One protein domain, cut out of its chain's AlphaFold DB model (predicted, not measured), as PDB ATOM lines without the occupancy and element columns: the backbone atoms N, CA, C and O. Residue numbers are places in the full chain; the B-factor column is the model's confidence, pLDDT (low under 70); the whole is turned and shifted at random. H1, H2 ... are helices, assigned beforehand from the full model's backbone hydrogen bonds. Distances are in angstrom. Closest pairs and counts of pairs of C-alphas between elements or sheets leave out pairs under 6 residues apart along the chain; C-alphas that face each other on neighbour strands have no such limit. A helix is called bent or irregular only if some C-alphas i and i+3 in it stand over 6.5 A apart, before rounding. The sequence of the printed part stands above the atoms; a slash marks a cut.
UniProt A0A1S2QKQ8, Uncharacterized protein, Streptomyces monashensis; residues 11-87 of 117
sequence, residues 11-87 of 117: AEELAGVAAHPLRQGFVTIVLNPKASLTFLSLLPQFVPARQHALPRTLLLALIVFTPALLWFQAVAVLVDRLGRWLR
ATOM      1  N   ALA A  11     172.388 313.834 216.312       56.78
ATOM      2  CA  ALA A  11     172.497 312.439 216.726       56.78
ATOM      3  C   ALA A  11     171.296 311.541 216.340       56.78
ATOM      4  O   ALA A  11     171.498 310.350 216.133       56.78
ATOM      5  N   GLU A  12     170.071 312.069 216.252       53.81
ATOM      6  CA  GLU A  12     168.864 311.318 215.854       53.81
ATOM      7  C   GLU A  12     168.793 311.107 214.337       53.81
ATOM      8  O   GLU A  12     168.401 310.033 213.889       53.81
ATOM      9  N   GLU A  13     169.247 312.081 213.546       53.06
ATOM     10  CA  GLU A  13     169.276 311.989 212.078       53.06
ATOM     11  C   GLU A  13     170.363 311.011 211.583       53.06
ATOM     12  O   GLU A  13     170.143 310.236 210.652       53.06
ATOM     13  N   LEU A  14     171.508 310.951 212.278       55.66
ATOM     14  CA  LEU A  14     172.589 309.991 212.007       55.66
ATOM     15  C   LEU A  14     172.269 308.561 212.479       55.66
ATOM     16  O   LEU A  14     172.853 307.602 211.971       55.66
ATOM     17  N   ALA A  15     171.352 308.397 213.436       53.38
ATOM     18  CA  ALA A  15     170.965 307.086 213.959       53.38
ATOM     19  C   ALA A  15     170.098 306.282 212.969       53.38
ATOM     20  O   ALA A  15     170.155 305.054 212.973       53.38
ATOM     21  N   GLY A  16     169.346 306.956 212.088       47.50
ATOM     22  CA  GLY A  16     168.476 306.318 211.090       47.50
ATOM     23  C   GLY A  16     169.211 305.641 209.923       47.50
ATOM     24  O   GLY A  16     168.625 304.815 209.228       47.50
ATOM     25  N   VAL A  17     170.499 305.949 209.725       57.09
ATOM     26  CA  VAL A  17     171.352 305.406 208.644       57.09
ATOM     27  C   VAL A  17     172.687 304.889 209.206       57.09
ATOM     28  O   VAL A  17     173.719 304.889 208.535       57.09
ATOM     29  N   ALA A  18     172.716 304.454 210.468       62.06
ATOM     30  CA  ALA A  18     173.931 303.905 211.057       62.06
ATOM     31  C   ALA A  18     174.210 302.510 210.466       62.06
ATOM     32  O   ALA A  18     173.579 301.516 210.828       62.06
ATOM     33  N   ALA A  19     175.154 302.421 209.524       66.38
ATOM     34  CA  ALA A  19     175.667 301.140 209.048       66.38
ATOM     35  C   ALA A  19     176.151 300.289 210.236       66.38
ATOM     36  O   ALA A  19     176.710 300.818 211.195       66.38
ATOM     37  N   HIS A  20     175.981 298.964 210.153       85.06
ATOM     38  CA  HIS A  20     176.481 298.046 211.180       85.06
ATOM     39  C   HIS A  20     177.959 298.366 211.503       85.06
ATOM     40  O   HIS A  20     178.747 298.477 210.558       85.06
ATOM     41  N   PRO A  21     178.374 298.491 212.779       82.06
ATOM     42  CA  PRO A  21     179.717 298.954 213.149       82.06
ATOM     43  C   PRO A  21     180.859 298.182 212.471       82.06
ATOM     44  O   PRO A  21     181.858 298.776 212.073       82.06
ATOM     45  N   LEU A  22     180.680 296.872 212.249       83.62
ATOM     46  CA  LEU A  22     181.627 296.062 211.470       83.62
ATOM     47  C   LEU A  22     181.733 296.504 210.008       83.62
ATOM     48  O   LEU A  22     182.832 296.561 209.470       83.62
ATOM     49  N   ARG A  23     180.611 296.834 209.364       89.06
ATOM     50  CA  ARG A  23     180.602 297.310 207.978       89.06
ATOM     51  C   ARG A  23     181.263 298.678 207.878       89.06
ATOM     52  O   ARG A  23     182.051 298.886 206.966       89.06
ATOM     53  N   GLN A  24     180.992 299.580 208.822       88.44
ATOM     54  CA  GLN A  24     181.662 300.878 208.864       88.44
ATOM     55  C   GLN A  24     183.175 300.707 209.050       88.44
ATOM     56  O   GLN A  24     183.939 301.219 208.241       88.44
ATOM     57  N   GLY A  25     183.609 299.926 210.044       87.00
ATOM     58  CA  GLY A  25     185.031 299.667 210.286       87.00
ATOM     59  C   GLY A  25     185.731 298.998 209.100       87.00
ATOM     60  O   GLY A  25     186.814 299.427 208.704       87.00
ATOM     61  N   PHE A  26     185.091 297.998 208.486       86.62
ATOM     62  CA  PHE A  26     185.605 297.316 207.298       86.62
ATOM     63  C   PHE A  26     185.770 298.279 206.121       86.62
ATOM     64  O   PHE A  26     186.849 298.359 205.542       86.62
ATOM     65  N   VAL A  27     184.730 299.054 205.801       89.69
ATOM     66  CA  VAL A  27     184.773 300.032 204.708       89.69
ATOM     67  C   VAL A  27     185.836 301.097 204.981       89.69
ATOM     68  O   VAL A  27     186.602 301.423 204.080       89.69
ATOM     69  N   THR A  28     185.953 301.591 206.216       87.00
ATOM     70  CA  THR A  28     186.988 302.564 206.592       87.00
ATOM     71  C   THR A  28     188.401 302.011 206.414       87.00
ATOM     72  O   THR A  28     189.258 302.733 205.916       87.00
ATOM     73  N   ILE A  29     188.657 300.754 206.793       84.00
ATOM     74  CA  ILE A  29     189.969 300.114 206.610       84.00
ATOM     75  C   ILE A  29     190.274 299.880 205.130       84.00
ATOM     76  O   ILE A  29     191.359 300.232 204.676       84.00
ATOM     77  N   VAL A  30     189.325 299.320 204.372       84.62
ATOM     78  CA  VAL A  30     189.528 298.973 202.955       84.62
ATOM     79  C   VAL A  30     189.711 300.224 202.100       84.62
ATOM     80  O   VAL A  30     190.560 300.248 201.211       84.62
ATOM     81  N   LEU A  31     188.956 301.284 202.392       87.38
ATOM     82  CA  LEU A  31     189.062 302.562 201.692       87.38
ATOM     83  C   LEU A  31     190.186 303.458 202.225       87.38
ATOM     84  O   LEU A  31     190.304 304.589 201.767       87.38
ATOM     85  N   ASN A  32     191.013 303.004 203.175       85.62
ATOM     86  CA  ASN A  32     192.150 303.779 203.657       85.62
ATOM     87  C   ASN A  32     193.338 303.635 202.681       85.62
ATOM     88  O   ASN A  32     194.039 302.619 202.725       85.62
ATOM     89  N   PRO A  33     193.630 304.633 201.820       84.44
ATOM     90  CA  PRO A  33     194.675 304.486 200.808       84.44
ATOM     91  C   PRO A  33     196.062 304.323 201.432       84.44
ATOM     92  O   PRO A  33     196.920 303.664 200.857       84.44
ATOM     93  N   LYS A  34     196.288 304.866 202.635       86.38
ATOM     94  CA  LYS A  34     197.576 304.762 203.325       86.38
ATOM     95  C   LYS A  34     197.906 303.312 203.672       86.38
ATOM     96  O   LYS A  34     199.021 302.875 203.396       86.38
ATOM     97  N   ALA A  35     196.957 302.565 204.237       83.19
ATOM     98  CA  ALA A  35     197.151 301.151 204.552       83.19
ATOM     99  C   ALA A  35     197.433 300.339 203.279       83.19
ATOM    100  O   ALA A  35     198.450 299.649 203.201       83.19
ATOM    101  N   SER A  36     196.590 300.493 202.256       84.00
ATOM    102  CA  SER A  36     196.720 299.770 200.986       84.00
ATOM    103  C   SER A  36     198.051 300.049 200.283       84.00
ATOM    104  O   SER A  36     198.739 299.109 199.892       84.00
ATOM    105  N   LEU A  37     198.465 301.317 200.183       89.50
ATOM    106  CA  LEU A  37     199.744 301.698 199.571       89.50
ATOM    107  C   LEU A  37     200.948 301.180 200.367       89.50
ATOM    108  O   LEU A  37     201.931 300.740 199.772       89.50
ATOM    109  N   THR A  38     200.862 301.184 201.700       87.19
ATOM    110  CA  THR A  38     201.917 300.657 202.580       87.19
ATOM    111  C   THR A  38     202.123 299.163 202.334       87.19
ATOM    112  O   THR A  38     203.244 298.728 202.082       87.19
ATOM    113  N   PHE A  39     201.043 298.374 202.332       84.88
ATOM    114  CA  PHE A  39     201.129 296.931 202.099       84.88
ATOM    115  C   PHE A  39     201.540 296.586 200.674       84.88
ATOM    116  O   PHE A  39     202.377 295.706 200.495       84.88
ATOM    117  N   LEU A  40     201.009 297.292 199.675       87.06
ATOM    118  CA  LEU A  40     201.373 297.067 198.279       87.06
ATOM    119  C   LEU A  40     202.854 297.372 198.018       87.06
ATOM    120  O   LEU A  40     203.478 296.691 197.213       87.06
ATOM    121  N   SER A  41     203.424 298.353 198.723       88.06
ATOM    122  CA  SER A  41     204.838 298.715 198.580       88.06
ATOM    123  C   SER A  41     205.767 297.783 199.362       88.06
ATOM    124  O   SER A  41     206.855 297.471 198.884       88.06
ATOM    125  N   LEU A  42     205.361 297.332 200.555       87.56
ATOM    126  CA  LEU A  42     206.208 296.528 201.445       87.56
ATOM    127  C   LEU A  42     206.108 295.024 201.186       87.56
ATOM    128  O   LEU A  42     207.139 294.362 201.125       87.56
ATOM    129  N   LEU A  43     204.902 294.462 201.036       85.31
ATOM    130  CA  LEU A  43     204.715 293.005 200.955       85.31
ATOM    131  C   LEU A  43     205.514 292.341 199.826       85.31
ATOM    132  O   LEU A  43     206.147 291.321 200.108       85.31
ATOM    133  N   PRO A  44     205.554 292.880 198.588       84.12
ATOM    134  CA  PRO A  44     206.294 292.243 197.500       84.12
ATOM    135  C   PRO A  44     207.791 292.099 197.790       84.12
ATOM    136  O   PRO A  44     208.403 291.140 197.331       84.12
ATOM    137  N   GLN A  45     208.372 292.991 198.601       87.44
ATOM    138  CA  GLN A  45     209.798 292.955 198.951       87.44
ATOM    139  C   GLN A  45     210.167 291.718 199.785       87.44
ATOM    140  O   GLN A  45     211.320 291.297 199.802       87.44
ATOM    141  N   PHE A  46     209.185 291.104 200.453       85.62
ATOM    142  CA  PHE A  46     209.375 289.931 201.308       85.62
ATOM    143  C   PHE A  46     208.953 288.610 200.641       85.62
ATOM    144  O   PHE A  46     209.066 287.544 201.264       85.62
ATOM    145  N   VAL A  47     208.469 288.659 199.393       86.00
ATOM    146  CA  VAL A  47     208.028 287.495 198.614       86.00
ATOM    147  C   VAL A  47     209.073 287.167 197.538       86.00
ATOM    148  O   VAL A  47     209.297 287.970 196.636       86.00
ATOM    149  N   PRO A  48     209.719 285.985 197.585       83.81
ATOM    150  CA  PRO A  48     210.704 285.597 196.579       83.81
ATOM    151  C   PRO A  48     210.083 285.480 195.182       83.81
ATOM    152  O   PRO A  48     209.119 284.742 194.990       83.81
ATOM    153  N   ALA A  49     210.694 286.119 194.181       79.62
ATOM    154  CA  ALA A  49     210.172 286.168 192.810       79.62
ATOM    155  C   ALA A  49     210.059 284.798 192.101       79.62
ATOM    156  O   ALA A  49     209.358 284.682 191.103       79.62
ATOM    157  N   ARG A  50     210.761 283.762 192.587       80.62
ATOM    158  CA  ARG A  50     210.837 282.428 191.954       80.62
ATOM    159  C   ARG A  50     210.097 281.316 192.715       80.62
ATOM    160  O   ARG A  50     210.294 280.147 192.405       80.62
ATOM    161  N   GLN A  51     209.295 281.651 193.726       78.81
ATOM    162  CA  GLN A  51     208.549 280.677 194.538       78.81
ATOM    163  C   GLN A  51     207.048 280.987 194.526       78.81
ATOM    164  O   GLN A  51     206.636 282.093 194.179       78.81
ATOM    165  N   HIS A  52     206.217 280.023 194.931       82.81
ATOM    166  CA  HIS A  52     204.782 280.256 195.098       82.81
ATOM    167  C   HIS A  52     204.544 281.385 196.114       82.81
ATOM    168  O   HIS A  52     204.889 281.263 197.288       82.81
ATOM    169  N   ALA A  53     203.941 282.484 195.658       84.19
ATOM    170  CA  ALA A  53     203.744 283.682 196.470       84.19
ATOM    171  C   ALA A  53     202.716 283.488 197.600       84.19
ATOM    172  O   ALA A  53     202.864 284.063 198.675       84.19
ATOM    173  N   LEU A  54     201.688 282.657 197.376       88.62
ATOM    174  CA  LEU A  54     200.527 282.546 198.264       88.62
ATOM    175  C   LEU A  54     200.893 282.185 199.722       88.62
ATOM    176  O   LEU A  54     200.482 282.929 200.612       88.62
ATOM    177  N   PRO A  55     201.689 281.133 200.016       90.06
ATOM    178  CA  PRO A  55     201.995 280.764 201.402       90.06
ATOM    179  C   PRO A  55     202.794 281.845 202.138       90.06
ATOM    180  O   PRO A  55     202.537 282.123 203.309       90.06
ATOM    181  N   ARG A  56     203.735 282.499 201.442       88.31
ATOM    182  CA  ARG A  56     204.555 283.578 202.008       88.31
ATOM    183  C   ARG A  56     203.709 284.812 202.310       88.31
ATOM    184  O   ARG A  56     203.811 285.362 203.402       88.31
ATOM    185  N   THR A  57     202.846 285.212 201.381       88.19
ATOM    186  CA  THR A  57     201.936 286.348 201.567       88.19
ATOM    187  C   THR A  57     200.942 286.095 202.700       88.19
ATOM    188  O   THR A  57     200.716 286.991 203.506       88.19
ATOM    189  N   LEU A  58     200.393 284.879 202.817       91.06
ATOM    190  CA  LEU A  58     199.502 284.511 203.925       91.06
ATOM    191  C   LEU A  58     200.216 284.557 205.279       91.06
ATOM    192  O   LEU A  58     199.660 285.080 206.242       91.06
ATOM    193  N   LEU A  59     201.457 284.066 205.351       92.75
ATOM    194  CA  LEU A  59     202.267 284.148 206.567       92.75
ATOM    195  C   LEU A  59     202.535 285.606 206.968       92.75
ATOM    196  O   LEU A  59     202.336 285.968 208.124       92.75
ATOM    197  N   LEU A  60     202.951 286.448 206.018       90.94
ATOM    198  CA  LEU A  60     203.191 287.874 206.260       90.94
ATOM    199  C   LEU A  60     201.914 288.597 206.696       90.94
ATOM    200  O   LEU A  60     201.949 289.392 207.632       90.94
ATOM    201  N   ALA A  61     200.782 288.287 206.062       89.00
ATOM    202  CA  ALA A  61     199.486 288.804 206.473       89.00
ATOM    203  C   ALA A  61     199.193 288.413 207.927       89.00
ATOM    204  O   ALA A  61     198.885 289.286 208.731       89.00
ATOM    205  N   LEU A  62     199.357 287.140 208.301       94.00
ATOM    206  CA  LEU A  62     199.109 286.681 209.669       94.00
ATOM    207  C   LEU A  62     200.009 287.392 210.692       94.00
ATOM    208  O   LEU A  62     199.515 287.865 211.713       94.00
ATOM    209  N   ILE A  63     201.300 287.544 210.387       93.62
ATOM    210  CA  ILE A  63     202.259 288.262 211.240       93.62
ATOM    211  C   ILE A  63     201.815 289.705 211.493       93.62
ATOM    212  O   ILE A  63     202.029 290.218 212.587       93.62
ATOM    213  N   VAL A  64     201.190 290.363 210.517       89.25
ATOM    214  CA  VAL A  64     200.713 291.741 210.679       89.25
ATOM    215  C   VAL A  64     199.337 291.799 211.349       89.25
ATOM    216  O   VAL A  64     199.112 292.614 212.247       89.25
ATOM    217  N   PHE A  65     198.409 290.932 210.945       89.81
ATOM    218  CA  PHE A  65     197.040 290.938 211.451       89.81
ATOM    219  C   PHE A  65     196.948 290.474 212.904       89.81
ATOM    220  O   PHE A  65     196.157 291.040 213.655       89.81
ATOM    221  N   THR A  66     197.742 289.490 213.338       95.88
ATOM    222  CA  THR A  66     197.656 288.956 214.706       95.88
ATOM    223  C   THR A  66     197.971 290.016 215.770       95.88
ATOM    224  O   THR A  66     197.115 290.243 216.629       95.88
ATOM    225  N   PRO A  67     199.110 290.739 215.728       95.81
ATOM    226  CA  PRO A  67     199.380 291.820 216.672       95.81
ATOM    227  C   PRO A  67     198.358 292.949 216.572       95.81
ATOM    228  O   PRO A  67     197.949 293.472 217.601       95.81
ATOM    229  N   ALA A  68     197.901 293.300 215.362       90.81
ATOM    230  CA  ALA A  68     196.892 294.340 215.181       90.81
ATOM    231  C   ALA A  68     195.566 293.973 215.865       90.81
ATOM    232  O   ALA A  68     195.007 294.783 216.601       90.81
ATOM    233  N   LEU A  69     195.084 292.741 215.676       91.88
ATOM    234  CA  LEU A  69     193.874 292.238 216.327       91.88
ATOM    235  C   LEU A  69     194.025 292.241 217.848       91.88
ATOM    236  O   LEU A  69     193.169 292.790 218.540       91.88
ATOM    237  N   LEU A  70     195.124 291.686 218.369       97.00
ATOM    238  CA  LEU A  70     195.383 291.656 219.809       97.00
ATOM    239  C   LEU A  70     195.453 293.070 220.392       97.00
ATOM    240  O   LEU A  70     194.828 293.351 221.415       97.00
ATOM    241  N   TRP A  71     196.158 293.975 219.715       97.12
ATOM    242  CA  TRP A  71     196.318 295.361 220.131       97.12
ATOM    243  C   TRP A  71     194.987 296.113 220.153       97.12
ATOM    244  O   TRP A  71     194.653 296.726 221.165       97.12
ATOM    245  N   PHE A  72     194.191 296.045 219.082       91.94
ATOM    246  CA  PHE A  72     192.910 296.752 219.031       91.94
ATOM    247  C   PHE A  72     191.920 296.236 220.074       91.94
ATOM    248  O   PHE A  72     191.235 297.048 220.696       91.94
ATOM    249  N   GLN A  73     191.872 294.923 220.325       94.38
ATOM    250  CA  GLN A  73     191.045 294.382 221.408       94.38
ATOM    251  C   GLN A  73     191.552 294.826 222.785       94.38
ATOM    252  O   GLN A  73     190.756 295.250 223.623       94.38
ATOM    253  N   ALA A  74     192.868 294.801 223.014       96.50
ATOM    254  CA  ALA A  74     193.453 295.274 224.266       96.50
ATOM    255  C   ALA A  74     193.126 296.752 224.522       96.50
ATOM    256  O   ALA A  74     192.695 297.107 225.620       96.50
ATOM    257  N   VAL A  75     193.258 297.607 223.503       94.12
ATOM    258  CA  VAL A  75     192.902 299.030 223.579       94.12
ATOM    259  C   VAL A  75     191.406 299.212 223.821       94.12
ATOM    260  O   VAL A  75     191.038 300.020 224.669       94.12
ATOM    261  N   ALA A  76     190.537 298.456 223.142       91.88
ATOM    262  CA  ALA A  76     189.092 298.538 223.349       91.88
ATOM    263  C   ALA A  76     188.710 298.226 224.806       91.88
ATOM    264  O   ALA A  76     188.003 299.007 225.440       91.88
ATOM    265  N   VAL A  77     189.253 297.140 225.371       94.19
ATOM    266  CA  VAL A  77     189.040 296.767 226.780       94.19
ATOM    267  C   VAL A  77     189.630 297.811 227.730       94.19
ATOM    268  O   VAL A  77     189.014 298.154 228.740       94.19
ATOM    269  N   LEU A  78     190.817 298.341 227.427       93.12
ATOM    270  CA  LEU A  78     191.464 299.364 228.246       93.12
ATOM    271  C   LEU A  78     190.642 300.659 228.287       93.12
ATOM    272  O   LEU A  78     190.437 301.219 229.363       93.12
ATOM    273  N   VAL A  79     190.152 301.117 227.134       90.19
ATOM    274  CA  VAL A  79     189.325 302.323 227.013       90.19
ATOM    275  C   VAL A  79     187.975 302.131 227.692       90.19
ATOM    276  O   VAL A  79     187.523 303.048 228.373       90.19
ATOM    277  N   ASP A  80     187.354 300.956 227.581       90.75
ATOM    278  CA  ASP A  80     186.110 300.658 228.298       90.75
ATOM    279  C   ASP A  80     186.306 300.753 229.824       90.75
ATOM    280  O   ASP A  80     185.578 301.462 230.526       90.75
ATOM    281  N   ARG A  81     187.387 300.150 230.339       89.75
ATOM    282  CA  ARG A  81     187.728 300.182 231.771       89.75
ATOM    283  C   ARG A  81     188.096 301.581 232.271       89.75
ATOM    284  O   ARG A  81     187.611 302.010 233.319       89.75
ATOM    285  N   LEU A  82     188.950 302.300 231.540       91.12
ATOM    286  CA  LEU A  82     189.419 303.641 231.913       91.12
ATOM    287  C   LEU A  82     188.422 304.750 231.563       91.12
ATOM    288  O   LEU A  82     188.538 305.865 232.075       91.12
ATOM    289  N   GLY A  83     187.418 304.461 230.737       87.44
ATOM    290  CA  GLY A  83     186.481 305.442 230.198       87.44
ATOM    291  C   GLY A  83     185.742 306.223 231.280       87.44
ATOM    292  O   GLY A  83     185.553 307.432 231.153       87.44
ATOM    293  N   ARG A  84     185.388 305.579 232.403       85.38
ATOM    294  CA  ARG A  84     184.760 306.267 233.548       85.38
ATOM    295  C   ARG A  84     185.672 307.318 234.187       85.38
ATOM    296  O   ARG A  84     185.188 308.373 234.586       85.38
ATOM    297  N   TRP A  85     186.975 307.052 234.276       89.12
ATOM    298  CA  TRP A  85     187.951 308.011 234.798       89.12
ATOM    299  C   TRP A  85     188.244 309.118 233.780       89.12
ATOM    300  O   TRP A  85     188.227 310.293 234.143       89.12
ATOM    301  N   LEU A  86     188.401 308.761 232.502       88.06
ATOM    302  CA  LEU A  86     188.637 309.700 231.399       88.06
ATOM    303  C   LEU A  86     187.478 310.680 231.175       88.06
ATOM    304  O   LEU A  86     187.710 311.804 230.746       88.06
ATOM    305  N   ARG A  87     186.241 310.314 231.535       88.81
ATOM    306  CA  ARG A  87     185.095 311.242 231.538       88.81
ATOM    307  C   ARG A  87     185.269 312.420 232.504       88.81
ATOM    308  O   ARG A  87     184.566 313.419 232.367       88.81
TER     309      ARG A  87
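AT A GLANCE: This is residues 11 to 87 of the 117 residues of an uncharacterized protein of Streptomyces monashensis (UniProt A0A1S2QKQ8). The printed part is an open, elongated V: one arm is the single long helix H4, and the other is a looser run of three shorter helices, H1, H2 and H3, one after another. The arms come near each other where the turn of residues 47 to 52 joins the end of H3 to the beginning of H4, while residues 11 to 38 and residues 62 to 87 stand free. The 77 printed residues hold four named helices, in the order H1, H2, H3, H4, and no named strand; the class is all helix. The whole is extended, with a radius of gyration of the C-alphas of 17.8 A and spans of 55 by 29 by 18 A.

HOW THE PARTS SIT: H1, residues 11 to 15, is apart from H2, residues 21 to 30, and a tight link of 5 residues joins them. A tight link of 2 residues joins H2 to H3, residues 33 to 46. H2 and H3 are close but not clearly touching; their closest C-alphas, those of Val 30 and Ser 36, are 7.5 A apart. They run the same way at a steep tilt of 59 degrees. A short link of 6 residues joins H3 to H4, residues 53 to 86. H3 and H4 are close but not clearly touching; their closest C-alphas, those of Leu 43 and Thr 57, are 7.2 A apart. They run opposite ways at a steep tilt of 42 degrees. H1 is apart from H3 and H4, and H2 is apart from H4. In H1 and H2 every O i to N i+4 pair is within hydrogen-bond range, against 7 of 10 in H3 and 27 of 30 in H4.

IN THESE COORDINATES: H1 begins at C-alpha 11, at (172.497, 312.439, 216.726). H2 measures 14.1 A from first to last C-alpha. H3 measures 20.7 A, ending at C-alpha 46, at (209.375, 289.931, 201.308). H4 measures 46.1 A, from C-alpha 53 to C-alpha 86, the latter at (188.637, 309.700, 231.399). H4 has a kink of 39 degrees near residue 80. H3 and H4 are irregular, but only just: C-alphas 41 and 44 are 6.7 A apart, and C-alphas 81 and 84 are 7.0 A apart.

THE WHOLE: The two C-alphas farthest apart, those of Glu 12 and Arg 50, are 56.3 A apart. The first and last printed C-alphas, those of Ala 11 and Arg 87, are 19.5 A apart. The printed part has no cut and no long link. The mean pLDDT of the printed part is 84.6; residues 11 to 19 are under 70.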